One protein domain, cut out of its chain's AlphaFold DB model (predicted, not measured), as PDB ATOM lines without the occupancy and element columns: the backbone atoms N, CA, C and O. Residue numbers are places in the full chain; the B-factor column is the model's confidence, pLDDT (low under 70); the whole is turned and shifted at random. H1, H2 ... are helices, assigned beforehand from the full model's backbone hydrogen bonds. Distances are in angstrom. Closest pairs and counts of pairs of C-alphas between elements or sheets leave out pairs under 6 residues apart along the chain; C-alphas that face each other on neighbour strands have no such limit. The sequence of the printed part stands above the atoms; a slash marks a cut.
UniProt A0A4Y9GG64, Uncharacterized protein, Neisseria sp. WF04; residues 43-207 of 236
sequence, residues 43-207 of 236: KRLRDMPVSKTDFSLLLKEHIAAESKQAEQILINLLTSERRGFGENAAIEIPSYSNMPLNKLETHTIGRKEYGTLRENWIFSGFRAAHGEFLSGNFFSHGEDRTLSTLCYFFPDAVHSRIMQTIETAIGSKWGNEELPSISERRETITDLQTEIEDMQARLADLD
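AT A GLANCE: This is residues 43 to 207 of the 236 residues of an uncharacterized protein of Neisseria sp. WF04 (UniProt A0A4Y9GG64). Two long helices, H2 and H6, make an open L: their first residues come near each other at the corner, and residues 190 to 207 of H6 stick out free as one arm. H4 crosses H2, H5 folds back along the first part of H2, short H1 sits by the beginning of H6, and a long loop region, residues 80 to 122, extends beyond the last residue of H2. The printed part has 165 residues with six named helices, H1 to H6 in order along the chain, and no named strand; the class is all helix. The whole is extended and flat, with a radius of gyration of the C-alphas of 23.9 A and spans of 67 by 52 by 28 A.

HOW THE PARTS SIT: H1, residues 43 to 47, only just touches H6, residues 182 to 207, with 3 pairs of C-alphas within 8 A; the closest C-alphas are those of Leu 45 and Arg 185, 6.3 A apart, and H6 touches with residues 185 to 189 alone. H2, residues 52 to 79, is the hub and touches three helices. Its residues 70 to 77 alone touch H3, residues 123 to 126, closest at the C-alphas of Ile 73 and Gly 125, 6.9 A apart. Its residues 63 to 71 alone touch H4, residues 146 to 153, about perpendicular at 89 degrees, with the C-alphas of Ser 67 and Tyr 152 closest at 4.0 A. Its residues 56 to 67 alone touch H5, residues 155 to 169, at a shallow tilt of 30 degrees, opposite ways, with the C-alphas of Ile 63 and Pro 155 closest at 6.3 A. H2 and H6 are close but not clearly touching, about perpendicular at 82 degrees, with the C-alphas of Asp 54 and Ile 182 closest at 6.1 A. H5 and H6 are apart. Every O i to N i+4 pair is within hydrogen-bond range in H1, H2, H4, H5 and H6; H3 is too short for such a pair.

IN THESE COORDINATES: H1 begins at C-alpha 43, (-40.125, -37.158, -36.206). H2 is 40.3 A from first to last C-alpha and ends at C-alpha 79, (-25.064, 0.685, -22.110). H3 measures 5.2 A, H4 10.6 A and H5 21.4 A. H6 is 36.4 A long and ends at C-alpha 207, (-17.578, -47.919, -44.505).

THE WHOLE: The C-alphas of His 107 and Leu 206 are the two farthest apart, 75.6 A. The printed part has no cut. The links H2 to H3, H3 to H4 and H5 to H6 are long. The mean pLDDT of the printed part is 79.4; residues 83 to 92 and 106 to 145 are under 70.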
ATOM      1  N   LYS A  43     -39.173 -37.977 -35.457       98.06
ATOM      2  CA  LYS A  43     -40.125 -37.158 -36.206       98.06
ATOM      3  C   LYS A  43     -41.552 -37.377 -35.701       98.06
ATOM      4  O   LYS A  43     -42.233 -36.400 -35.412       98.06
ATOM      5  N   ARG A  44     -41.978 -38.630 -35.522       98.12
ATOM      6  CA  ARG A  44     -43.300 -38.972 -34.981       98.12
ATOM      7  C   ARG A  44     -43.542 -38.294 -33.631       98.12
ATOM      8  O   ARG A  44     -44.581 -37.668 -33.466       98.12
ATOM      9  N   LEU A  45     -42.590 -38.375 -32.698       98.06
ATOM     10  CA  LEU A  45     -42.685 -37.749 -31.372       98.06
ATOM     11  C   LEU A  45     -42.777 -36.216 -31.447       98.06
ATOM     12  O   LEU A  45     -43.512 -35.609 -30.669       98.06
ATOM     13  N   ARG A  46     -42.057 -35.588 -32.387       97.00
ATOM     14  CA  ARG A  46     -42.099 -34.132 -32.621       97.00
ATOM     15  C   ARG A  46     -43.397 -33.667 -33.279       97.00
ATOM     16  O   ARG A  46     -43.864 -32.579 -32.963       97.00
ATOM     17  N   ASP A  47     -43.965 -34.485 -34.159       96.62
ATOM     18  CA  ASP A  47     -45.187 -34.171 -34.905       96.62
ATOM     19  C   ASP A  47     -46.463 -34.430 -34.078       96.62
ATOM     20  O   ASP A  47     -47.551 -33.991 -34.457       96.62
ATOM     21  N   MET A  48     -46.362 -35.140 -32.947       96.06
ATOM     22  CA  MET A  48     -47.498 -35.366 -32.052       96.06
ATOM     23  C   MET A  48     -48.041 -34.050 -31.473       96.06
ATOM     24  O   MET A  48     -47.261 -33.229 -30.978       96.06
ATOM     25  N   PRO A  49     -49.375 -33.880 -31.391       96.69
ATOM     26  CA  PRO A  49     -49.963 -32.751 -30.683       96.69
ATOM     27  C   PRO A  49     -49.637 -32.816 -29.185       96.69
ATOM     28  O   PRO A  49     -49.227 -33.851 -28.654       96.69
ATOM     29  N   VAL A  50     -49.797 -31.695 -28.491       96.38
ATOM     30  CA  VAL A  50     -49.497 -31.577 -27.059       96.38
ATOM     31  C   VAL A  50     -50.771 -31.384 -26.251       96.38
ATOM     32  O   VAL A  50     -51.738 -30.783 -26.730       96.38
ATOM     33  N   SER A  51     -50.758 -31.859 -25.008       96.75
ATOM     34  CA  SER A  51     -51.824 -31.574 -24.052       96.75
ATOM     35  C   SER A  51     -51.895 -30.072 -23.744       96.75
ATOM     36  O   SER A  51     -50.952 -29.311 -23.980       96.75
ATOM     37  N   LYS A  52     -53.008 -29.618 -23.163       95.81
ATOM     38  CA  LYS A  52     -53.146 -28.224 -22.709       95.81
ATOM     39  C   LYS A  52     -52.115 -27.860 -21.631       95.81
ATOM     40  O   LYS A  52     -51.612 -26.735 -21.604       95.81
ATOM     41  N   THR A  53     -51.801 -28.802 -20.743       95.88
ATOM     42  CA  THR A  53     -50.792 -28.627 -19.685       95.88
ATOM     43  C   THR A  53     -49.410 -28.417 -20.290       95.88
ATOM     44  O   THR A  53     -48.712 -27.471 -19.936       95.88
ATOM     45  N   ASP A  54     -49.054 -29.246 -21.262       97.44
ATOM     46  CA  ASP A  54     -47.798 -29.153 -21.995       97.44
ATOM     47  C   ASP A  54     -47.698 -27.869 -22.824       97.44
ATOM     48  O   ASP A  54     -46.675 -27.185 -22.805       97.44
ATOM     49  N   PHE A  55     -48.785 -27.480 -23.495       96.94
ATOM     50  CA  PHE A  55     -48.860 -26.200 -24.194       96.94
ATOM     51  C   PHE A  55     -48.616 -25.021 -23.245       96.94
ATOM     52  O   PHE A  55     -47.884 -24.098 -23.587       96.94
ATOM     53  N   SER A  56     -49.181 -25.061 -22.034       96.56
ATOM     54  CA  SER A  56     -48.960 -24.032 -21.013       96.56
ATOM     55  C   SER A  56     -47.480 -23.881 -20.647       96.56
ATOM     56  O   SER A  56     -47.019 -22.758 -20.437       96.56
ATOM     57  N   LEU A  57     -46.727 -24.985 -20.594       96.62
ATOM     58  CA  LEU A  57     -45.282 -24.968 -20.348       96.62
ATOM     59  C   LEU A  57     -44.523 -24.368 -21.535       96.62
ATOM     60  O   LEU A  57     -43.739 -23.439 -21.348       96.62
ATOM     61  N   LEU A  58     -44.817 -24.826 -22.755       95.38
ATOM     62  CA  LEU A  58     -44.210 -24.292 -23.979       95.38
ATOM     63  C   LEU A  58     -44.492 -22.795 -24.156       95.38
ATOM     64  O   LEU A  58     -43.614 -22.033 -24.554       95.38
ATOM     65  N   LEU A  59     -45.699 -22.346 -23.808       95.19
ATOM     66  CA  LEU A  59     -46.064 -20.936 -23.842       95.19
ATOM     67  C   LEU A  59     -45.203 -20.111 -22.875       95.19
ATOM     68  O   LEU A  59     -44.771 -19.020 -23.237       95.19
ATOM     69  N   LYS A  60     -44.916 -20.622 -21.670       96.69
ATOM     70  CA  LYS A  60     -44.002 -19.950 -20.730       96.69
ATOM     71  C   LYS A  60     -42.584 -19.860 -21.284       96.69
ATOM     72  O   LYS A  60     -41.975 -18.800 -21.183       96.69
ATOM     73  N   GLU A  61     -42.079 -20.937 -21.886       94.44
ATOM     74  CA  GLU A  61     -40.764 -20.938 -22.543       94.44
ATOM     75  C   GLU A  61     -40.702 -19.875 -23.651       94.44
ATOM     76  O   GLU A  61     -39.743 -19.107 -23.728       94.44
ATOM     77  N   HIS A  62     -41.754 -19.771 -24.467       89.62
ATOM     78  CA  HIS A  62     -41.826 -18.782 -25.537       89.62
ATOM     79  C   HIS A  62     -41.928 -17.342 -25.009       89.62
ATOM     80  O   HIS A  62     -41.195 -16.472 -25.469       89.62
ATOM     81  N   ILE A  63     -42.763 -17.091 -23.993       90.19
ATOM     82  CA  ILE A  63     -42.854 -15.780 -23.327       90.19
ATOM     83  C   ILE A  63     -41.496 -15.375 -22.742       90.19
ATOM     84  O   ILE A  63     -41.094 -14.220 -22.875       90.19
ATOM     85  N   ALA A  64     -40.761 -16.310 -22.135       93.25
ATOM     86  CA  ALA A  64     -39.420 -16.046 -21.621       93.25
ATOM     87  C   ALA A  64     -38.425 -15.703 -22.746       93.25
ATOM     88  O   ALA A  64     -37.627 -14.776 -22.601       93.25
ATOM     89  N   ALA A  65     -38.490 -16.406 -23.881       87.62
ATOM     90  CA  ALA A  65     -37.660 -16.106 -25.047       87.62
ATOM     91  C   ALA A  65     -37.962 -14.713 -25.632       87.62
ATOM     92  O   ALA A  65     -37.035 -13.958 -25.928       87.62
ATOM     93  N   GLU A  66     -39.241 -14.346 -25.741       82.50
ATOM     94  CA  GLU A  66     -39.686 -13.016 -26.171       82.50
ATOM     95  C   GLU A  66     -39.261 -11.916 -25.189       82.50
ATOM     96  O   GLU A  66     -38.735 -10.877 -25.587       82.50
ATOM     97  N   SER A  67     -39.405 -12.169 -23.886       88.00
ATOM     98  CA  SER A  67     -38.959 -11.269 -22.818       88.00
ATOM     99  C   SER A  67     -37.461 -10.958 -22.921       88.00
ATOM    100  O   SER A  67     -37.060  -9.794 -22.860       88.00
ATOM    101  N   LYS A  68     -36.629 -11.973 -23.189       87.06
ATOM    102  CA  LYS A  68     -35.175 -11.814 -23.338       87.06
ATOM    103  C   LYS A  68     -34.784 -10.885 -24.495       87.06
ATOM    104  O   LYS A  68     -33.791 -10.164 -24.397       87.06
ATOM    105  N   GLN A  69     -35.553 -10.863 -25.586       78.00
ATOM    106  CA  GLN A  69     -35.302  -9.929 -26.692       78.00
ATOM    107  C   GLN A  69     -35.512  -8.472 -26.250       78.00
ATOM    108  O   GLN A  69     -34.684  -7.601 -26.524       78.00
ATOM    109  N   ALA A  70     -36.600  -8.214 -25.521       78.31
ATOM    110  CA  ALA A  70     -36.912  -6.905 -24.951       78.31
ATOM    111  C   ALA A  70     -35.918  -6.484 -23.854       78.31
ATOM    112  O   ALA A  70     -35.506  -5.322 -23.807       78.31
ATOM    113  N   GLU A  71     -35.458  -7.425 -23.030       83.56
ATOM    114  CA  GLU A  71     -34.386  -7.199 -22.059       83.56
ATOM    115  C   GLU A  71     -33.100  -6.724 -22.750       83.56
ATOM    116  O   GLU A  71     -32.516  -5.711 -22.361       83.56
ATOM    117  N   GLN A  72     -32.690  -7.390 -23.833       81.38
ATOM    118  CA  GLN A  72     -31.496  -6.997 -24.580       81.38
ATOM    119  C   GLN A  72     -31.621  -5.590 -25.181       81.38
ATOM    120  O   GLN A  72     -30.642  -4.842 -25.226       81.38
ATOM    121  N   ILE A  73     -32.822  -5.193 -25.612       75.81
ATOM    122  CA  ILE A  73     -33.086  -3.825 -26.072       75.81
ATOM    123  C   ILE A  73     -32.840  -2.827 -24.937       75.81
ATOM    124  O   ILE A  73     -32.142  -1.835 -25.152       75.81
ATOM    125  N   LEU A  74     -33.355  -3.092 -23.734       77.75
ATOM    126  CA  LEU A  74     -33.114  -2.242 -22.568       77.75
ATOM    127  C   LEU A  74     -31.623  -2.135 -22.245       77.75
ATOM    128  O   LEU A  74     -31.116  -1.027 -22.074       77.75
ATOM    129  N   ILE A  75     -30.916  -3.267 -22.219       82.69
ATOM    130  CA  ILE A  75     -29.467  -3.304 -21.983       82.69
ATOM    131  C   ILE A  75     -28.749  -2.424 -23.010       82.69
ATOM    132  O   ILE A  75     -27.941  -1.574 -22.630       82.69
ATOM    133  N   ASN A  76     -29.077  -2.551 -24.296       77.56
ATOM    134  CA  ASN A  76     -28.448  -1.759 -25.353       77.56
ATOM    135  C   ASN A  76     -28.733  -0.259 -25.180       77.56
ATOM    136  O   ASN A  76     -27.826   0.556 -25.313       77.56
ATOM    137  N   LEU A  77     -29.962   0.127 -24.826       73.38
ATOM    138  CA  LEU A  77     -30.295   1.529 -24.541       73.38
ATOM    139  C   LEU A  77     -29.493   2.080 -23.357       73.38
ATOM    140  O   LEU A  77     -29.060   3.234 -23.383       73.38
ATOM    141  N   LEU A  78     -29.319   1.268 -22.314       78.38
ATOM    142  CA  LEU A  78     -28.629   1.653 -21.091       78.38
ATOM    143  C   LEU A  78     -27.118   1.773 -21.272       78.38
ATOM    144  O   LEU A  78     -26.520   2.669 -20.682       78.38
ATOM    145  N   THR A  79     -26.520   0.899 -22.079       83.06
ATOM    146  CA  THR A  79     -25.064   0.685 -22.110       83.06
ATOM    147  C   THR A  79     -24.386   1.111 -23.407       83.06
ATOM    148  O   THR A  79     -23.197   1.406 -23.387       83.06
ATOM    149  N   SER A  80     -25.110   1.170 -24.527       78.25
ATOM    150  CA  SER A  80     -24.514   1.433 -25.840       78.25
ATOM    151  C   SER A  80     -24.656   2.892 -26.259       78.25
ATOM    152  O   SER A  80     -25.713   3.511 -26.103       78.25
ATOM    153  N   GLU A  81     -23.591   3.426 -26.851       73.25
ATOM    154  CA  GLU A  81     -23.636   4.686 -27.588       73.25
ATOM    155  C   GLU A  81     -24.425   4.492 -28.887       73.25
ATOM    156  O   GLU A  81     -24.333   3.460 -29.557       73.25
ATOM    157  N   ARG A  82     -25.254   5.476 -29.233       71.50
ATOM    158  CA  ARG A  82     -26.158   5.421 -30.388       71.50
ATOM    159  C   ARG A  82     -25.870   6.586 -31.315       71.50
ATOM    160  O   ARG A  82     -25.567   7.676 -30.852       71.50
ATOM    161  N   ARG A  83     -26.018   6.399 -32.624       64.19
ATOM    162  CA  ARG A  83     -25.981   7.520 -33.573       64.19
ATOM    163  C   ARG A  83     -27.372   8.114 -33.748       64.19
ATOM    164  O   ARG A  83     -28.369   7.394 -33.661       64.19
ATOM    165  N   GLY A  84     -27.438   9.421 -33.983       59.28
ATOM    166  CA  GLY A  84     -28.666  10.081 -34.414       59.28
ATOM    167  C   GLY A  84     -29.202   9.490 -35.724       59.28
ATOM    168  O   GLY A  84     -28.496   8.798 -36.455       59.28
ATOM    169  N   PHE A  85     -30.469   9.760 -36.031       54.31
ATOM    170  CA  PHE A  85     -31.105   9.323 -37.279       54.31
ATOM    171  C   PHE A  85     -31.228  10.493 -38.270       54.31
ATOM    172  O   PHE A  85     -31.346  11.650 -37.861       54.31
ATOM    173  N   GLY A  86     -31.232  10.190 -39.573       62.94
ATOM    174  CA  GLY A  86     -31.436  11.177 -40.641       62.94
ATOM    175  C   GLY A  86     -30.295  12.194 -40.757       62.94
ATOM    176  O   GLY A  86     -29.125  11.823 -40.708       62.94
ATOM    177  N   GLU A  87     -30.632  13.481 -40.877       55.22
ATOM    178  CA  GLU A  87     -29.674  14.602 -40.987       55.22
ATOM    179  C   GLU A  87     -28.692  14.695 -39.799       55.22
ATOM    180  O   GLU A  87     -27.653  15.341 -39.894       55.22
ATOM    181  N   ASN A  88     -28.982  13.995 -38.698       57.03
ATOM    182  CA  ASN A  88     -28.184  13.981 -37.475       57.03
ATOM    183  C   ASN A  88     -27.342  12.708 -37.291       57.03
ATOM    184  O   ASN A  88     -26.902  12.427 -36.177       57.03
ATOM    185  N   ALA A  89     -27.103  11.924 -38.346       63.03
ATOM    186  CA  ALA A  89     -26.325  10.681 -38.261       63.03
ATOM    187  C   ALA A  89     -24.881  10.861 -37.744       63.03
ATOM    188  O   ALA A  89     -24.264   9.899 -37.289       63.03
ATOM    189  N   ALA A  90     -24.355  12.090 -37.788       66.12
ATOM    190  CA  ALA A  90     -23.049  12.459 -37.244       66.12
ATOM    191  C   ALA A  90     -23.055  12.740 -35.726       66.12
ATOM    192  O   ALA A  90     -21.991  12.947 -35.149       66.12
ATOM    193  N   ILE A  91     -24.223  12.776 -35.073       65.62
ATOM    194  CA  ILE A  91     -24.336  13.039 -33.634       65.62
ATOM    195  C   ILE A  91     -24.261  11.718 -32.869       65.62
ATOM    196  O   ILE A  91     -25.123  10.850 -33.022       65.62
ATOM    197  N   GLU A  92     -23.256  11.593 -32.007       67.62
ATOM    198  CA  GLU A  92     -23.155  10.513 -31.029       67.62
ATOM    199  C   GLU A  92     -24.009  10.843 -29.801       67.62
ATOM    200  O   GLU A  92     -23.879  11.887 -29.160       67.62
ATOM    201  N   ILE A  93     -24.938   9.946 -29.497       70.88
ATOM    202  CA  ILE A  93     -25.808   9.982 -28.333       70.88
ATOM    203  C   ILE A  93     -25.194   9.016 -27.313       70.88
ATOM    204  O   ILE A  93     -25.191   7.805 -27.565       70.88
ATOM    205  N   PRO A  94     -24.693   9.506 -26.165       70.69
ATOM    206  CA  PRO A  94     -24.107   8.642 -25.148       70.69
ATOM    207  C   PRO A  94     -25.142   7.646 -24.613       70.69
ATOM    208  O   PRO A  94     -26.354   7.883 -24.674       70.69
ATOM    209  N   SER A  95     -24.662   6.532 -24.067       76.19
ATOM    210  CA  SER A  95     -25.511   5.581 -23.349       76.19
ATOM    211  C   SER A  95     -26.203   6.257 -22.159       76.19
ATOM    212  O   SER A  95     -25.681   7.224 -21.596       76.19
ATOM    213  N   TYR A  96     -27.368   5.757 -21.730       76.69
ATOM    214  CA  TYR A  96     -28.019   6.332 -20.543       76.69
ATOM    215  C   TYR A  96     -27.159   6.191 -19.278       76.69
ATOM    216  O   TYR A  96     -27.235   7.064 -18.418       76.69
ATOM    217  N   SER A  97     -26.308   5.160 -19.178       81.25
ATOM    218  CA  SER A  97     -25.359   4.997 -18.067       81.25
ATOM    219  C   SER A  97     -24.307   6.108 -17.995       81.25
ATOM    220  O   SER A  97     -23.794   6.383 -16.915       81.25
ATOM    221  N   ASN A  98     -23.993   6.742 -19.129       82.12
ATOM    222  CA  ASN A  98     -22.945   7.757 -19.250       82.12
ATOM    223  C   ASN A  98     -23.520   9.166 -19.488       82.12
ATOM    224  O   ASN A  98     -22.767  10.118 -19.703       82.12
ATOM    225  N   MET A  99     -24.849   9.326 -19.473       78.94
ATOM    226  CA  MET A  99     -25.486  10.633 -19.629       78.94
ATOM    227  C   MET A  99     -25.359  11.473 -18.349       78.94
ATOM    228  O   MET A  99     -25.596  10.968 -17.251       78.94
ATOM    229  N   PRO A 100     -25.063  12.781 -18.464       79.06
ATOM    230  CA  PRO A 100     -25.089  13.678 -17.314       79.06
ATOM    231  C   PRO A 100     -26.525  13.877 -16.800       79.06
ATOM    232  O   PRO A 100     -27.485  13.819 -17.571       79.06
ATOM    233  N   LEU A 101     -26.669  14.168 -15.500       80.88
ATOM    234  CA  LEU A 101     -27.962  14.323 -14.814       80.88
ATOM    235  C   LEU A 101     -28.923  15.264 -15.557       80.88
ATOM    236  O   LEU A 101     -30.071  14.905 -15.799       80.88
ATOM    237  N   ASN A 102     -28.433  16.419 -16.010       76.94
ATOM    238  CA  ASN A 102     -29.241  17.405 -16.733       76.94
ATOM    239  C   ASN A 102     -29.833  16.885 -18.056       76.94
ATOM    240  O   ASN A 102     -30.740  17.508 -18.591       76.94
ATOM    241  N   LYS A 103     -29.326  15.773 -18.609       73.50
ATOM    242  CA  LYS A 103     -29.865  15.093 -19.800       73.50
ATOM    243  C   LYS A 103     -30.811  13.933 -19.463       73.50
ATOM    244  O   LYS A 103     -31.426  13.394 -20.383       73.50
ATOM    245  N   LEU A 104     -30.907  13.553 -18.187       73.88
ATOM    246  CA  LEU A 104     -31.796  12.514 -17.649       73.88
ATOM    247  C   LEU A 104     -33.013  13.102 -16.916       73.88
ATOM    248  O   LEU A 104     -34.003  12.407 -16.710       73.88
ATOM    249  N   GLU A 105     -32.959  14.375 -16.521       74.50
ATOM    250  CA  GLU A 105     -34.047  15.034 -15.803       74.50
ATOM    251  C   GLU A 105     -35.314  15.190 -16.656       74.50
ATOM    252  O   GLU A 105     -35.277  15.490 -17.852       74.50
ATOM    253  N   THR A 106     -36.469  15.045 -16.008       63.72
ATOM    254  CA  THR A 106     -37.797  14.994 -16.644       63.72
ATOM    255  C   THR A 106     -38.152  16.235 -17.459       63.72
ATOM    256  O   THR A 106     -38.881  16.129 -18.440       63.72
ATOM    257  N   HIS A 107     -37.595  17.403 -17.123       66.62
ATOM    258  CA  HIS A 107     -37.805  18.651 -17.867       66.62
ATOM    259  C   HIS A 107     -37.162  18.653 -19.273       66.62
ATOM    260  O   HIS A 107     -37.402  19.566 -20.068       66.62
ATOM    261  N   THR A 108     -36.342  17.643 -19.586       61.59
ATOM    262  CA  THR A 108     -35.785  17.404 -20.926       61.59
ATOM    263  C   THR A 108     -36.634  16.461 -21.783       61.59
ATOM    264  O   THR A 108     -36.423  16.384 -22.997       61.59
ATOM    265  N   ILE A 109     -37.626  15.784 -21.189       59.44
ATOM    266  CA  ILE A 109     -38.563  14.899 -21.891       59.44
ATOM    267  C   ILE A 109     -39.492  15.748 -22.769       59.44
ATOM    268  O   ILE A 109     -40.062  16.738 -22.319       59.44
ATOM    269  N   GLY A 110     -39.634  15.377 -24.045       53.78
ATOM    270  CA  GLY A 110     -40.490  16.082 -25.006       53.78
ATOM    271  C   GLY A 110     -39.870  17.344 -25.618       53.78
ATOM    272  O   GLY A 110     -40.490  17.969 -26.480       53.78
ATOM    273  N   ARG A 111     -38.630  17.716 -25.256       55.72
ATOM    274  CA  ARG A 111     -37.893  18.747 -26.004       55.72
ATOM    275  C   ARG A 111     -37.369  18.178 -27.322       55.72
ATOM    276  O   ARG A 111     -36.740  17.121 -27.361       55.72
ATOM    277  N   LYS A 112     -37.571  18.936 -28.403       53.47
ATOM    278  CA  LYS A 112     -36.803  18.784 -29.644       53.47
ATOM    279  C   LYS A 112     -35.398  19.319 -29.397       53.47
ATOM    280  O   LYS A 112     -35.187  20.527 -29.420       53.47
ATOM    281  N   GLU A 113     -34.448  18.430 -29.148       51.88
ATOM    282  CA  GLU A 113     -33.027  18.762 -29.250       51.88
ATOM    283  C   GLU A 113     -32.552  18.262 -30.616       51.88
ATOM    284  O   GLU A 113     -32.741  17.091 -30.944       51.88
ATOM    285  N   TYR A 114     -31.993  19.162 -31.432       51.88
ATOM    286  CA  TYR A 114     -31.478  18.844 -32.772       51.88
ATOM    287  C   TYR A 114     -32.511  18.187 -33.706       51.88
ATOM    288  O   TYR A 114     -32.201  17.255 -34.427       51.88
ATOM    289  N   GLY A 115     -33.779  18.609 -33.676       49.31
ATOM    290  CA  GLY A 115     -34.822  18.050 -34.555       49.31
ATOM    291  C   GLY A 115     -35.296  16.633 -34.191       49.31
ATOM    292  O   GLY A 115     -36.361  16.221 -34.643       49.31
ATOM    293  N   THR A 116     -34.589  15.927 -33.305       48.81
ATOM    294  CA  THR A 116     -35.059  14.682 -32.692       48.81
ATOM    295  C   THR A 116     -35.874  14.991 -31.442       48.81
ATOM    296  O   THR A 116     -35.403  15.614 -30.489       48.81
ATOM    297  N   LEU A 117     -37.135  14.575 -31.452       50.66
ATOM    298  CA  LEU A 117     -37.998  14.591 -30.280       50.66
ATOM    299  C   LEU A 117     -37.404  13.617 -29.249       50.66
ATOM    300  O   LEU A 117     -37.417  12.408 -29.472       50.66
ATOM    301  N   ARG A 118     -36.880  14.123 -28.116       53.81
ATOM    302  CA  ARG A 118     -36.558  13.296 -26.934       53.81
ATOM    303  C   ARG A 118     -37.857  12.880 -26.245       53.81
ATOM    304  O   ARG A 118     -38.088  13.159 -25.068       53.81
ATOM    305  N   GLU A 119     -38.773  12.294 -27.000       51.88
ATOM    306  CA  GLU A 119     -40.024  11.819 -26.453       51.88
ATOM    307  C   GLU A 119     -39.754  10.518 -25.704       51.88
ATOM    308  O   GLU A 119     -39.625   9.441 -26.281       51.88
ATOM    309  N   ASN A 120     -39.706  10.664 -24.386       53.50
ATOM    310  CA  ASN A 120     -39.789   9.607 -23.389       53.50
ATOM    311  C   ASN A 120     -38.471   8.841 -23.187       53.50
ATOM    312  O   ASN A 120     -38.131   7.906 -23.907       53.50
ATOM    313  N   TRP A 121     -37.754   9.270 -22.143       65.81
ATOM    314  CA  TRP A 121     -36.701   8.552 -21.407       65.81
ATOM    315  C   TRP A 121     -36.894   7.027 -21.394       65.81
ATOM    316  O   TRP A 121     -38.040   6.624 -21.300       65.81
ATOM    317  N   ILE A 122     -35.803   6.235 -21.451       64.75
ATOM    318  CA  ILE A 122     -35.611   4.757 -21.347       64.75
ATOM    319  C   ILE A 122     -36.577   3.847 -22.134       64.75
ATOM    320  O   ILE A 122     -36.155   2.881 -22.758       64.75
ATOM    321  N   PHE A 123     -37.853   4.199 -22.194       64.44
ATOM    322  CA  PHE A 123     -38.940   3.599 -22.948       64.44
ATOM    323  C   PHE A 123     -38.923   3.936 -24.446       64.44
ATOM    324  O   PHE A 123     -39.684   3.344 -25.206       64.44
ATOM    325  N   SER A 124     -38.055   4.845 -24.909       62.03
ATOM    326  CA  SER A 124     -37.981   5.222 -26.330       62.03
ATOM    327  C   SER A 124     -37.736   4.030 -27.259       62.03
ATOM    328  O   SER A 124     -38.246   4.016 -28.372       62.03
ATOM    329  N   GLY A 125     -36.953   3.032 -26.826       58.72
ATOM    330  CA  GLY A 125     -36.665   1.843 -27.640       58.72
ATOM    331  C   GLY A 125     -37.749   0.762 -27.601       58.72
ATOM    332  O   GLY A 125     -37.621  -0.232 -28.309       58.72
ATOM    333  N   PHE A 126     -38.805   0.978 -26.813       60.50
ATOM    334  CA  PHE A 126     -40.002   0.136 -26.744       60.50
ATOM    335  C   PHE A 126     -41.190   0.735 -27.510       60.50
ATOM    336  O   PHE A 126     -42.305   0.226 -27.437       60.50
ATOM    337  N   ARG A 127     -40.976   1.839 -28.232       57.06
ATOM    338  CA  ARG A 127     -41.998   2.409 -29.110       57.06
ATOM    339  C   ARG A 127     -42.119   1.585 -30.387       57.06
ATOM    340  O   ARG A 127     -41.107   1.178 -30.956       57.06
ATOM    341  N   ALA A 128     -43.351   1.413 -30.854       51.66
ATOM    342  CA  ALA A 128     -43.610   0.979 -32.219       51.66
ATOM    343  C   ALA A 128     -43.167   2.068 -33.204       51.66
ATOM    344  O   ALA A 128     -43.183   3.262 -32.876       51.66
ATOM    345  N   ALA A 129     -42.784   1.666 -34.417       48.56
ATOM    346  CA  ALA A 129     -42.298   2.586 -35.446       48.56
ATOM    347  C   ALA A 129     -43.345   3.654 -35.842       48.56
ATOM    348  O   ALA A 129     -42.982   4.724 -36.339       48.56
ATOM    349  N   HIS A 130     -44.632   3.408 -35.560       48.28
ATOM    350  CA  HIS A 130     -45.746   4.282 -35.922       48.28
ATOM    351  C   HIS A 130     -46.764   4.457 -34.780       48.28
ATOM    352  O   HIS A 130     -47.852   3.884 -34.786       48.28
ATOM    353  N   GLY A 131     -46.442   5.330 -33.824       49.25
ATOM    354  CA  GLY A 131     -47.421   5.859 -32.869       49.25
ATOM    355  C   GLY A 131     -47.776   4.932 -31.704       49.25
ATOM    356  O   GLY A 131     -47.184   3.877 -31.513       49.25
ATOM    357  N   GLU A 132     -48.689   5.427 -30.871       48.84
ATOM    358  CA  GLU A 132     -49.110   4.923 -29.555       48.84
ATOM    359  C   GLU A 132     -49.207   3.400 -29.454       48.84
ATOM    360  O   GLU A 132     -49.759   2.780 -30.350       48.84
ATOM    361  N   PHE A 133     -48.769   2.847 -28.313       45.81
ATOM    362  CA  PHE A 133     -48.667   1.430 -27.898       45.81
ATOM    363  C   PHE A 133     -49.863   0.498 -28.229       45.81
ATOM    364  O   PHE A 133     -49.771  -0.700 -27.988       45.81
ATOM    365  N   LEU A 134     -50.973   1.016 -28.772       48.75
ATOM    366  CA  LEU A 134     -52.222   0.308 -29.081       48.75
ATOM    367  C   LEU A 134     -52.928   0.803 -30.368       48.75
ATOM    368  O   LEU A 134     -54.142   0.630 -30.496       48.75
ATOM    369  N   SER A 135     -52.242   1.458 -31.314       42.91
ATOM    370  CA  SER A 135     -52.920   1.952 -32.525       42.91
ATOM    371  C   SER A 135     -53.397   0.799 -33.435       42.91
ATOM    372  O   SER A 135     -52.805  -0.273 -33.490       42.91
ATOM    373  N   GLY A 136     -54.503   0.986 -34.164       37.53
ATOM    374  CA  GLY A 136     -55.151  -0.089 -34.939       37.53
ATOM    375  C   GLY A 136     -54.299  -0.732 -36.048       37.53
ATOM    376  O   GLY A 136     -54.650  -1.806 -36.530       37.53
ATOM    377  N   ASN A 137     -53.164  -0.130 -36.422       42.19
ATOM    378  CA  ASN A 137     -52.223  -0.676 -37.411       42.19
ATOM    379  C   ASN A 137     -51.211  -1.684 -36.819       42.19
ATOM    380  O   ASN A 137     -50.408  -2.239 -37.563       42.19
ATOM    381  N   PHE A 138     -51.258  -1.943 -35.506       46.81
ATOM    382  CA  PHE A 138     -50.273  -2.743 -34.762       46.81
ATOM    383  C   PHE A 138     -50.293  -4.251 -35.043       46.81
ATOM    384  O   PHE A 138     -49.296  -4.931 -34.827       46.81
ATOM    385  N   PHE A 139     -51.422  -4.806 -35.483       45.03
ATOM    386  CA  PHE A 139     -51.565  -6.258 -35.666       45.03
ATOM    387  C   PHE A 139     -51.328  -6.721 -37.109       45.03
ATOM    388  O   PHE A 139     -51.398  -7.916 -37.384       45.03
ATOM    389  N   SER A 140     -51.092  -5.794 -38.042       40.75
ATOM    390  CA  SER A 140     -51.075  -6.084 -39.481       40.75
ATOM    391  C   SER A 140     -49.678  -6.132 -40.106       40.75
ATOM    392  O   SER A 140     -49.547  -6.657 -41.209       40.75
ATOM    393  N   HIS A 141     -48.636  -5.649 -39.420       40.25
ATOM    394  CA  HIS A 141     -47.267  -5.603 -39.945       40.25
ATOM    395  C   HIS A 141     -46.309  -6.186 -38.899       40.25
ATOM    396  O   HIS A 141     -46.011  -5.547 -37.897       40.25
ATOM    397  N   GLY A 142     -45.874  -7.433 -39.102       43.22
ATOM    398  CA  GLY A 142     -45.085  -8.245 -38.160       43.22
ATOM    399  C   GLY A 142     -43.653  -7.770 -37.867       43.22
ATOM    400  O   GLY A 142     -42.772  -8.603 -37.692       43.22
ATOM    401  N   GLU A 143     -43.409  -6.459 -37.824       50.91
ATOM    402  CA  GLU A 143     -42.124  -5.839 -37.468       50.91
ATOM    403  C   GLU A 143     -42.104  -5.270 -36.031       50.91
ATOM    404  O   GLU A 143     -41.061  -4.816 -35.555       50.91
ATOM    405  N   ASP A 144     -43.234  -5.291 -35.313       56.38
ATOM    406  CA  ASP A 144     -43.391  -4.504 -34.088       56.38
ATOM    407  C   ASP A 144     -43.054  -5.251 -32.781       56.38
ATOM    408  O   ASP A 144     -43.611  -6.292 -32.431       56.38
ATOM    409  N   ARG A 145     -42.176  -4.621 -31.986       65.00
ATOM    410  CA  ARG A 145     -41.569  -5.085 -30.713       65.00
ATOM    411  C   ARG A 145     -42.538  -5.138 -29.520       65.00
ATOM    412  O   ARG A 145     -42.122  -5.324 -28.372       65.00
ATOM    413  N   THR A 146     -43.827  -4.922 -29.762       71.44
ATOM    414  CA  THR A 146     -44.861  -4.779 -28.730       71.44
ATOM    415  C   THR A 146     -45.086  -6.085 -27.976       71.44
ATOM    416  O   THR A 146     -45.183  -6.064 -26.750       71.44
ATOM    417  N   LEU A 147     -45.105  -7.223 -28.678       73.69
ATOM    418  CA  LEU A 147     -45.252  -8.532 -28.040       73.69
ATOM    419  C   LEU A 147     -44.096  -8.803 -27.073       73.69
ATOM    420  O   LEU A 147     -44.340  -9.069 -25.900       73.69
ATOM    421  N   SER A 148     -42.852  -8.643 -27.525       77.19
ATOM    422  CA  SER A 148     -41.663  -8.829 -26.688       77.19
ATOM    423  C   SER A 148     -41.672  -7.889 -25.473       77.19
ATOM    424  O   SER A 148     -41.334  -8.298 -24.365       77.19
ATOM    425  N   THR A 149     -42.151  -6.651 -25.643       78.12
ATOM    426  CA  THR A 149     -42.329  -5.673 -24.551       78.12
ATOM    427  C   THR A 149     -43.367  -6.129 -23.523       78.12
ATOM    428  O   THR A 149     -43.126  -6.053 -22.318       78.12
ATOM    429  N   LEU A 150     -44.520  -6.623 -23.980       84.56
ATOM    430  CA  LEU A 150     -45.569  -7.166 -23.116       84.56
ATOM    431  C   LEU A 150     -45.092  -8.426 -22.383       84.56
ATOM    432  O   LEU A 150     -45.331  -8.550 -21.184       84.56
ATOM    433  N   CYS A 151     -44.379  -9.319 -23.071       87.75
ATOM    434  CA  CYS A 151     -43.763 -10.507 -22.480       87.75
ATOM    435  C   CYS A 151     -42.696 -10.150 -21.437       87.75
ATOM    436  O   CYS A 151     -42.562 -10.862 -20.447       87.75
ATOM    437  N   TYR A 152     -41.966  -9.046 -21.624       87.75
ATOM    438  CA  TYR A 152     -40.975  -8.564 -20.661       87.75
ATOM    439  C   TYR A 152     -41.603  -7.967 -19.401       87.75
ATOM    440  O   TYR A 152     -41.251  -8.361 -18.292       87.75
ATOM    441  N   PHE A 153     -42.552  -7.041 -19.550       87.94
ATOM    442  CA  PHE A 153     -43.140  -6.356 -18.395       87.94
ATOM    443  C   PHE A 153     -44.230  -7.165 -17.687       87.94
ATOM    444  O   PHE A 153     -44.419  -7.008 -16.482       87.94
ATOM    445  N   PHE A 154     -44.959  -8.015 -18.415       93.69
ATOM    446  CA  PHE A 154     -46.142  -8.710 -17.902       93.69
ATOM    447  C   PHE A 154     -46.202 -10.195 -18.311       93.69
ATOM    448  O   PHE A 154     -47.246 -10.646 -18.797       93.69
ATOM    449  N   PRO A 155     -45.136 -10.991 -18.092       94.81
ATOM    450  CA  PRO A 155     -45.076 -12.380 -18.556       94.81
ATOM    451  C   PRO A 155     -46.239 -13.236 -18.031       94.81
ATOM    452  O   PRO A 155     -46.904 -13.933 -18.802       94.81
ATOM    453  N   ASP A 156     -46.551 -13.126 -16.738       96.44
ATOM    454  CA  ASP A 156     -47.616 -13.912 -16.107       96.44
ATOM    455  C   ASP A 156     -49.012 -13.501 -16.581       96.44
ATOM    456  O   ASP A 156     -49.895 -14.348 -16.725       96.44
ATOM    457  N   ALA A 157     -49.227 -12.209 -16.848       96.19
ATOM    458  CA  ALA A 157     -50.514 -11.713 -17.324       96.19
ATOM    459  C   ALA A 157     -50.777 -12.162 -18.766       96.19
ATOM    460  O   ALA A 157     -51.890 -12.587 -19.078       96.19
ATOM    461  N   VAL A 158     -49.750 -12.119 -19.624       92.44
ATOM    462  CA  VAL A 158     -49.815 -12.643 -20.996       92.44
ATOM    463  C   VAL A 158     -50.138 -14.136 -20.966       92.44
ATOM    464  O   VAL A 158     -51.118 -14.561 -21.584       92.44
ATOM    465  N   HIS A 159     -49.383 -14.921 -20.188       97.31
ATOM    466  CA  HIS A 159     -49.614 -16.360 -20.031       97.31
ATOM    467  C   HIS A 159     -51.037 -16.660 -19.545       97.31
ATOM    468  O   HIS A 159     -51.790 -17.377 -20.209       97.31
ATOM    469  N   SER A 160     -51.434 -16.052 -18.425       97.44
ATOM    470  CA  SER A 160     -52.728 -16.298 -17.786       97.44
ATOM    471  C   SER A 160     -53.889 -15.941 -18.706       97.44
ATOM    472  O   SER A 160     -54.873 -16.675 -18.771       97.44
ATOM    473  N   ARG A 161     -53.786 -14.834 -19.452       97.00
ATOM    474  CA  ARG A 161     -54.853 -14.386 -20.352       97.00
ATOM    475  C   ARG A 161     -55.041 -15.327 -21.537       97.00
ATOM    476  O   ARG A 161     -56.183 -15.617 -21.903       97.00
ATOM    477  N   ILE A 162     -53.948 -15.825 -22.113       94.19
ATOM    478  CA  ILE A 162     -53.995 -16.811 -23.198       94.19
ATOM    479  C   ILE A 162     -54.594 -18.120 -22.678       94.19
ATOM    480  O   ILE A 162     -55.564 -18.614 -23.252       94.19
ATOM    481  N   MET A 163     -54.099 -18.639 -21.550       97.25
ATOM    482  CA  MET A 163     -54.602 -19.891 -20.979       97.25
ATOM    483  C   MET A 163     -56.072 -19.794 -20.551       97.25
ATOM    484  O   MET A 163     -56.838 -20.721 -20.800       97.25
ATOM    485  N   GLN A 164     -56.507 -18.661 -19.990       97.44
ATOM    486  CA  GLN A 164     -57.918 -18.407 -19.681       97.44
ATOM    487  C   GLN A 164     -58.790 -18.419 -20.945       97.44
ATOM    488  O   GLN A 164     -59.908 -18.939 -20.928       97.44
ATOM    489  N   THR A 165     -58.291 -17.847 -22.043       96.12
ATOM    490  CA  THR A 165     -59.002 -17.830 -23.328       96.12
ATOM    491  C   THR A 165     -59.137 -19.241 -23.888       96.12
ATOM    492  O   THR A 165     -60.229 -19.625 -24.303       96.12
ATOM    493  N   ILE A 166     -58.066 -20.038 -23.832       95.25
ATOM    494  CA  ILE A 166     -58.084 -21.454 -24.220       95.25
ATOM    495  C   ILE A 166     -59.098 -22.224 -23.373       95.25
ATOM    496  O   ILE A 166     -59.929 -22.941 -23.927       95.25
ATOM    497  N   GLU A 167     -59.094 -22.032 -22.053       95.62
ATOM    498  CA  GLU A 167     -60.039 -22.700 -21.154       95.62
ATOM    499  C   GLU A 167     -61.493 -22.354 -21.487       95.62
ATOM    500  O   GLU A 167     -62.348 -23.231 -21.555       95.62
ATOM    501  N   THR A 168     -61.767 -21.074 -21.744       96.94
ATOM    502  CA  THR A 168     -63.131 -20.580 -21.969       96.94
ATOM    503  C   THR A 168     -63.661 -20.951 -23.357       96.94
ATOM    504  O   THR A 168     -64.828 -21.309 -23.495       96.94
ATOM    505  N   ALA A 169     -62.830 -20.839 -24.397       95.69
ATOM    506  CA  ALA A 169     -63.258 -21.015 -25.786       95.69
ATOM    507  C   ALA A 169     -63.136 -22.464 -26.282       95.69
ATOM    508  O   ALA A 169     -63.946 -22.905 -27.100       95.69
ATOM    509  N   ILE A 170     -62.127 -23.199 -25.809       94.62
ATOM    510  CA  ILE A 170     -61.806 -24.556 -26.269       94.62
ATOM    511  C   ILE A 170     -62.112 -25.567 -25.159       94.62
ATOM    512  O   ILE A 170     -62.794 -26.567 -25.404       94.62
ATOM    513  N   GLY A 171     -61.650 -25.293 -23.938       91.81
ATOM    514  CA  GLY A 171     -61.892 -26.120 -22.760       91.81
ATOM    515  C   GLY A 171     -61.473 -27.572 -22.978       91.81
ATOM    516  O   GLY A 171     -60.349 -27.858 -23.393       91.81
ATOM    517  N   SER A 172     -62.397 -28.501 -22.736       90.75
ATOM    518  CA  SER A 172     -62.168 -29.945 -22.876       90.75
ATOM    519  C   SER A 172     -62.019 -30.433 -24.322       90.75
ATOM    520  O   SER A 172     -61.733 -31.605 -24.531       90.75
ATOM    521  N   LYS A 173     -62.232 -29.579 -25.333       94.06
ATOM    522  CA  LYS A 173     -62.081 -29.963 -26.748       94.06
ATOM    523  C   LYS A 173     -60.623 -30.004 -27.214       94.06
ATOM    524  O   LYS A 173     -60.383 -30.418 -28.342       94.06
ATOM    525  N   TRP A 174     -59.678 -29.542 -26.390       95.44
ATOM    526  CA  TRP A 174     -58.253 -29.526 -26.732       95.44
ATOM    527  C   TRP A 174     -57.682 -30.948 -26.872       95.44
ATOM    528  O   TRP A 174     -57.072 -31.255 -27.895       95.44
ATOM    529  N   GLY A 175     -57.932 -31.816 -25.884       94.38
ATOM    530  CA  GLY A 175     -57.557 -33.234 -25.909       94.38
ATOM    531  C   GLY A 175     -56.060 -33.513 -25.707       94.38
ATOM    532  O   GLY A 175     -55.271 -32.627 -25.371       94.38
ATOM    533  N   ASN A 176     -55.646 -34.745 -26.021       96.56
ATOM    534  CA  ASN A 176     -54.255 -35.214 -26.001       96.56
ATOM    535  C   ASN A 176     -53.632 -35.348 -24.602       96.56
ATOM    536  O   ASN A 176     -52.409 -35.396 -24.478       96.56
ATOM    537  N   GLU A 177     -54.441 -35.392 -23.545       95.31
ATOM    538  CA  GLU A 177     -53.982 -35.642 -22.175       95.31
ATOM    539  C   GLU A 177     -53.430 -37.065 -21.986       95.31
ATOM    540  O   GLU A 177     -52.687 -37.319 -21.042       95.31
ATOM    541  N   GLU A 178     -53.786 -37.984 -22.879       95.56
ATOM    542  CA  GLU A 178     -53.304 -39.363 -22.927       95.56
ATOM    543  C   GLU A 178     -51.980 -39.536 -23.684       95.56
ATOM    544  O   GLU A 178     -51.367 -40.603 -23.609       95.56
ATOM    545  N   LEU A 179     -51.549 -38.525 -24.445       96.25
ATOM    546  CA  LEU A 179     -50.270 -38.580 -25.146       96.25
ATOM    547  C   LEU A 179     -49.114 -38.339 -24.164       96.25
ATOM    548  O   LEU A 179     -49.300 -37.646 -23.165       96.25
ATOM    549  N   PRO A 180     -47.898 -38.837 -24.466       97.00
ATOM    550  CA  PRO A 180     -46.728 -38.572 -23.634       97.00
ATOM    551  C   PRO A 180     -46.525 -37.067 -23.439       97.00
ATOM    552  O   PRO A 180     -46.731 -36.296 -24.382       97.00
ATOM    553  N   SER A 181     -46.096 -36.654 -22.254       97.38
ATOM    554  CA  SER A 181     -45.793 -35.253 -21.939       97.38
ATOM    555  C   SER A 181     -44.609 -34.721 -22.755       97.38
ATOM    556  O   SER A 181     -43.825 -35.498 -23.311       97.38
ATOM    557  N   ILE A 182     -44.408 -33.394 -22.813       96.25
ATOM    558  CA  ILE A 182     -43.236 -32.857 -23.539       96.25
ATOM    559  C   ILE A 182     -41.923 -33.330 -22.925       96.25
ATOM    560  O   ILE A 182     -40.943 -33.496 -23.645       96.25
ATOM    561  N   SER A 183     -41.896 -33.509 -21.602       95.62
ATOM    562  CA  SER A 183     -40.696 -33.903 -20.870       95.62
ATOM    563  C   SER A 183     -40.289 -35.324 -21.245       95.62
ATOM    564  O   SER A 183     -39.156 -35.527 -21.668       95.62
ATOM    565  N   GLU A 184     -41.234 -36.269 -21.214       97.62
ATOM    566  CA  GLU A 184     -41.008 -37.662 -21.629       97.62
ATOM    567  C   GLU A 184     -40.606 -37.750 -23.106       97.62
ATOM    568  O   GLU A 184     -39.695 -38.494 -23.472       97.62
ATOM    569  N   ARG A 185     -41.243 -36.951 -23.978       97.81
ATOM    570  CA  ARG A 185     -40.859 -36.891 -25.398       97.81
ATOM    571  C   ARG A 185     -39.447 -36.348 -25.582       97.81
ATOM    572  O   ARG A 185     -38.711 -36.890 -26.397       97.81
ATOM    573  N   ARG A 186     -39.068 -35.278 -24.872       97.69
ATOM    574  CA  ARG A 186     -37.723 -34.679 -24.950       97.69
ATOM    575  C   ARG A 186     -36.658 -35.674 -24.493       97.69
ATOM    576  O   ARG A 186     -35.674 -35.825 -25.203       97.69
ATOM    577  N   GLU A 187     -36.894 -36.375 -23.387       98.19
ATOM    578  CA  GLU A 187     -36.015 -37.437 -22.880       98.19
ATOM    579  C   GLU A 187     -35.854 -38.563 -23.910       98.19
ATOM    580  O   GLU A 187     -34.745 -38.827 -24.366       98.19
ATOM    581  N   THR A 188     -36.970 -39.111 -24.401       98.12
ATOM    582  CA  THR A 188     -36.952 -40.171 -25.425       98.12
ATOM    583  C   THR A 188     -36.226 -39.718 -26.697       98.12
ATOM    584  O   THR A 188     -35.469 -40.476 -27.293       98.12
ATOM    585  N   ILE A 189     -36.435 -38.473 -27.140       98.44
ATOM    586  CA  ILE A 189     -35.741 -37.925 -28.311       98.44
ATOM    587  C   ILE A 189     -34.232 -37.847 -28.063       98.44
ATOM    588  O   ILE A 189     -33.477 -38.182 -28.970       98.44
ATOM    589  N   THR A 190     -33.788 -37.420 -26.881       98.38
ATOM    590  CA  THR A 190     -32.361 -37.367 -26.533       98.38
ATOM    591  C   THR A 190     -31.725 -38.757 -26.546       98.38
ATOM    592  O   THR A 190     -30.649 -38.921 -27.126       98.38
ATOM    593  N   ASP A 191     -32.405 -39.765 -26.003       98.44
ATOM    594  CA  ASP A 191     -31.925 -41.150 -26.032       98.44
ATOM    595  C   ASP A 191     -31.810 -41.671 -27.472       98.44
ATOM    596  O   ASP A 191     -30.761 -42.171 -27.878       98.44
ATOM    597  N   LEU A 192     -32.846 -41.460 -28.291       98.44
ATOM    598  CA  LEU A 192     -32.843 -41.853 -29.706       98.44
ATOM    599  C   LEU A 192     -31.763 -41.119 -30.516       98.44
ATOM    600  O   LEU A 192     -31.198 -41.685 -31.449       98.44
ATOM    601  N   GLN A 193     -31.480 -39.851 -30.200       98.38
ATOM    602  CA  GLN A 193     -30.401 -39.095 -30.842       98.38
ATOM    603  C   GLN A 193     -29.031 -39.674 -30.489       98.38
ATOM    604  O   GLN A 193     -28.208 -39.834 -31.385       98.38
ATOM    605  N   THR A 194     -28.829 -40.048 -29.227       98.25
ATOM    606  CA  THR A 194     -27.601 -40.710 -28.764       98.25
ATOM    607  C   THR A 194     -27.412 -42.057 -29.469       98.25
ATOM    608  O   THR A 194     -26.342 -42.339 -29.999       98.25
ATOM    609  N   GLU A 195     -28.475 -42.858 -29.588       98.00
ATOM    610  CA  GLU A 195     -28.429 -44.136 -30.310       98.00
ATOM    611  C   GLU A 195     -28.097 -43.949 -31.803       98.00
ATOM    612  O   GLU A 195     -27.323 -44.715 -32.380       98.00
ATOM    613  N   ILE A 196     -28.634 -42.900 -32.440       97.94
ATOM    614  CA  ILE A 196     -28.281 -42.555 -33.822       97.94
ATOM    615  C   ILE A 196     -26.796 -42.196 -33.939       97.94
ATOM    616  O   ILE A 196     -26.169 -42.619 -34.910       97.94
ATOM    617  N   GLU A 197     -26.237 -41.430 -33.001       97.81
ATOM    618  CA  GLU A 197     -24.815 -41.058 -33.005       97.81
ATOM    619  C   GLU A 197     -23.914 -42.300 -32.912       97.81
ATOM    620  O   GLU A 197     -23.003 -42.463 -33.732       97.81
ATOM    621  N   ASP A 198     -24.230 -43.237 -32.015       97.56
ATOM    622  CA  ASP A 198     -23.505 -44.506 -31.881       97.56
ATOM    623  C   ASP A 198     -23.602 -45.365 -33.155       97.56
ATOM    624  O   ASP A 198     -22.610 -45.918 -33.643       97.56
ATOM    625  N   MET A 199     -24.793 -45.457 -33.756       97.25
ATOM    626  CA  MET A 199     -24.984 -46.188 -35.012       97.25
ATOM    627  C   MET A 199     -24.281 -45.515 -36.198       97.25
ATOM    628  O   MET A 199     -23.803 -46.207 -37.099       97.25
ATOM    629  N   GLN A 200     -24.194 -44.183 -36.219       96.56
ATOM    630  CA  GLN A 200     -23.443 -43.442 -37.234       96.56
ATOM    631  C   GLN A 200     -21.940 -43.699 -37.121       96.56
ATOM    632  O   GLN A 200     -21.288 -43.876 -38.151       96.56
ATOM    633  N   ALA A 201     -21.404 -43.792 -35.901       96.38
ATOM    634  CA  ALA A 201     -20.020 -44.207 -35.685       96.38
ATOM    635  C   ALA A 201     -19.783 -45.630 -36.221       96.38
ATOM    636  O   ALA A 201     -18.861 -45.850 -37.005       96.38
ATOM    637  N   ARG A 202     -20.688 -46.576 -35.923       95.12
ATOM    638  CA  ARG A 202     -20.617 -47.941 -36.473       95.12
ATOM    639  C   ARG A 202     -20.696 -47.973 -38.001       95.12
ATOM    640  O   ARG A 202     -20.000 -48.765 -38.630       95.12
ATOM    641  N   LEU A 203     -21.525 -47.131 -38.624       93.94
ATOM    642  CA  LEU A 203     -21.556 -47.014 -40.086       93.94
ATOM    643  C   LEU A 203     -20.225 -46.531 -40.652       93.94
ATOM    644  O   LEU A 203     -19.787 -47.072 -41.663       93.94
ATOM    645  N   ALA A 204     -19.589 -45.549 -40.012       93.88
ATOM    646  CA  ALA A 204     -18.284 -45.057 -40.436       93.88
ATOM    647  C   ALA A 204     -17.218 -46.164 -40.367       93.88
ATOM    648  O   ALA A 204     -16.444 -46.319 -41.312       93.88
ATOM    649  N   ASP A 205     -17.235 -46.986 -39.314       93.88
ATOM    650  CA  ASP A 205     -16.344 -48.144 -39.180       93.88
ATOM    651  C   ASP A 205     -16.600 -49.200 -40.268       93.88
ATOM    652  O   ASP A 205     -15.661 -49.718 -40.877       93.88
ATOM    653  N   LEU A 206     -17.870 -49.496 -40.571       92.12
ATOM    654  CA  LEU A 206     -18.244 -50.426 -41.643       92.12
ATOM    655  C   LEU A 206     -17.850 -49.887 -43.028       92.12
ATOM    656  O   LEU A 206     -17.377 -50.651 -43.871       92.12
ATOM    657  N   ASP A 207     -18.001 -48.583 -43.268       90.50
ATOM    658  CA  ASP A 207     -17.578 -47.919 -44.505       90.50
ATOM    659  C   ASP A 207     -16.051 -47.923 -44.667       90.50
ATOM    660  O   ASP A 207     -15.540 -48.157 -45.770       90.50
TER     661      ASP A 207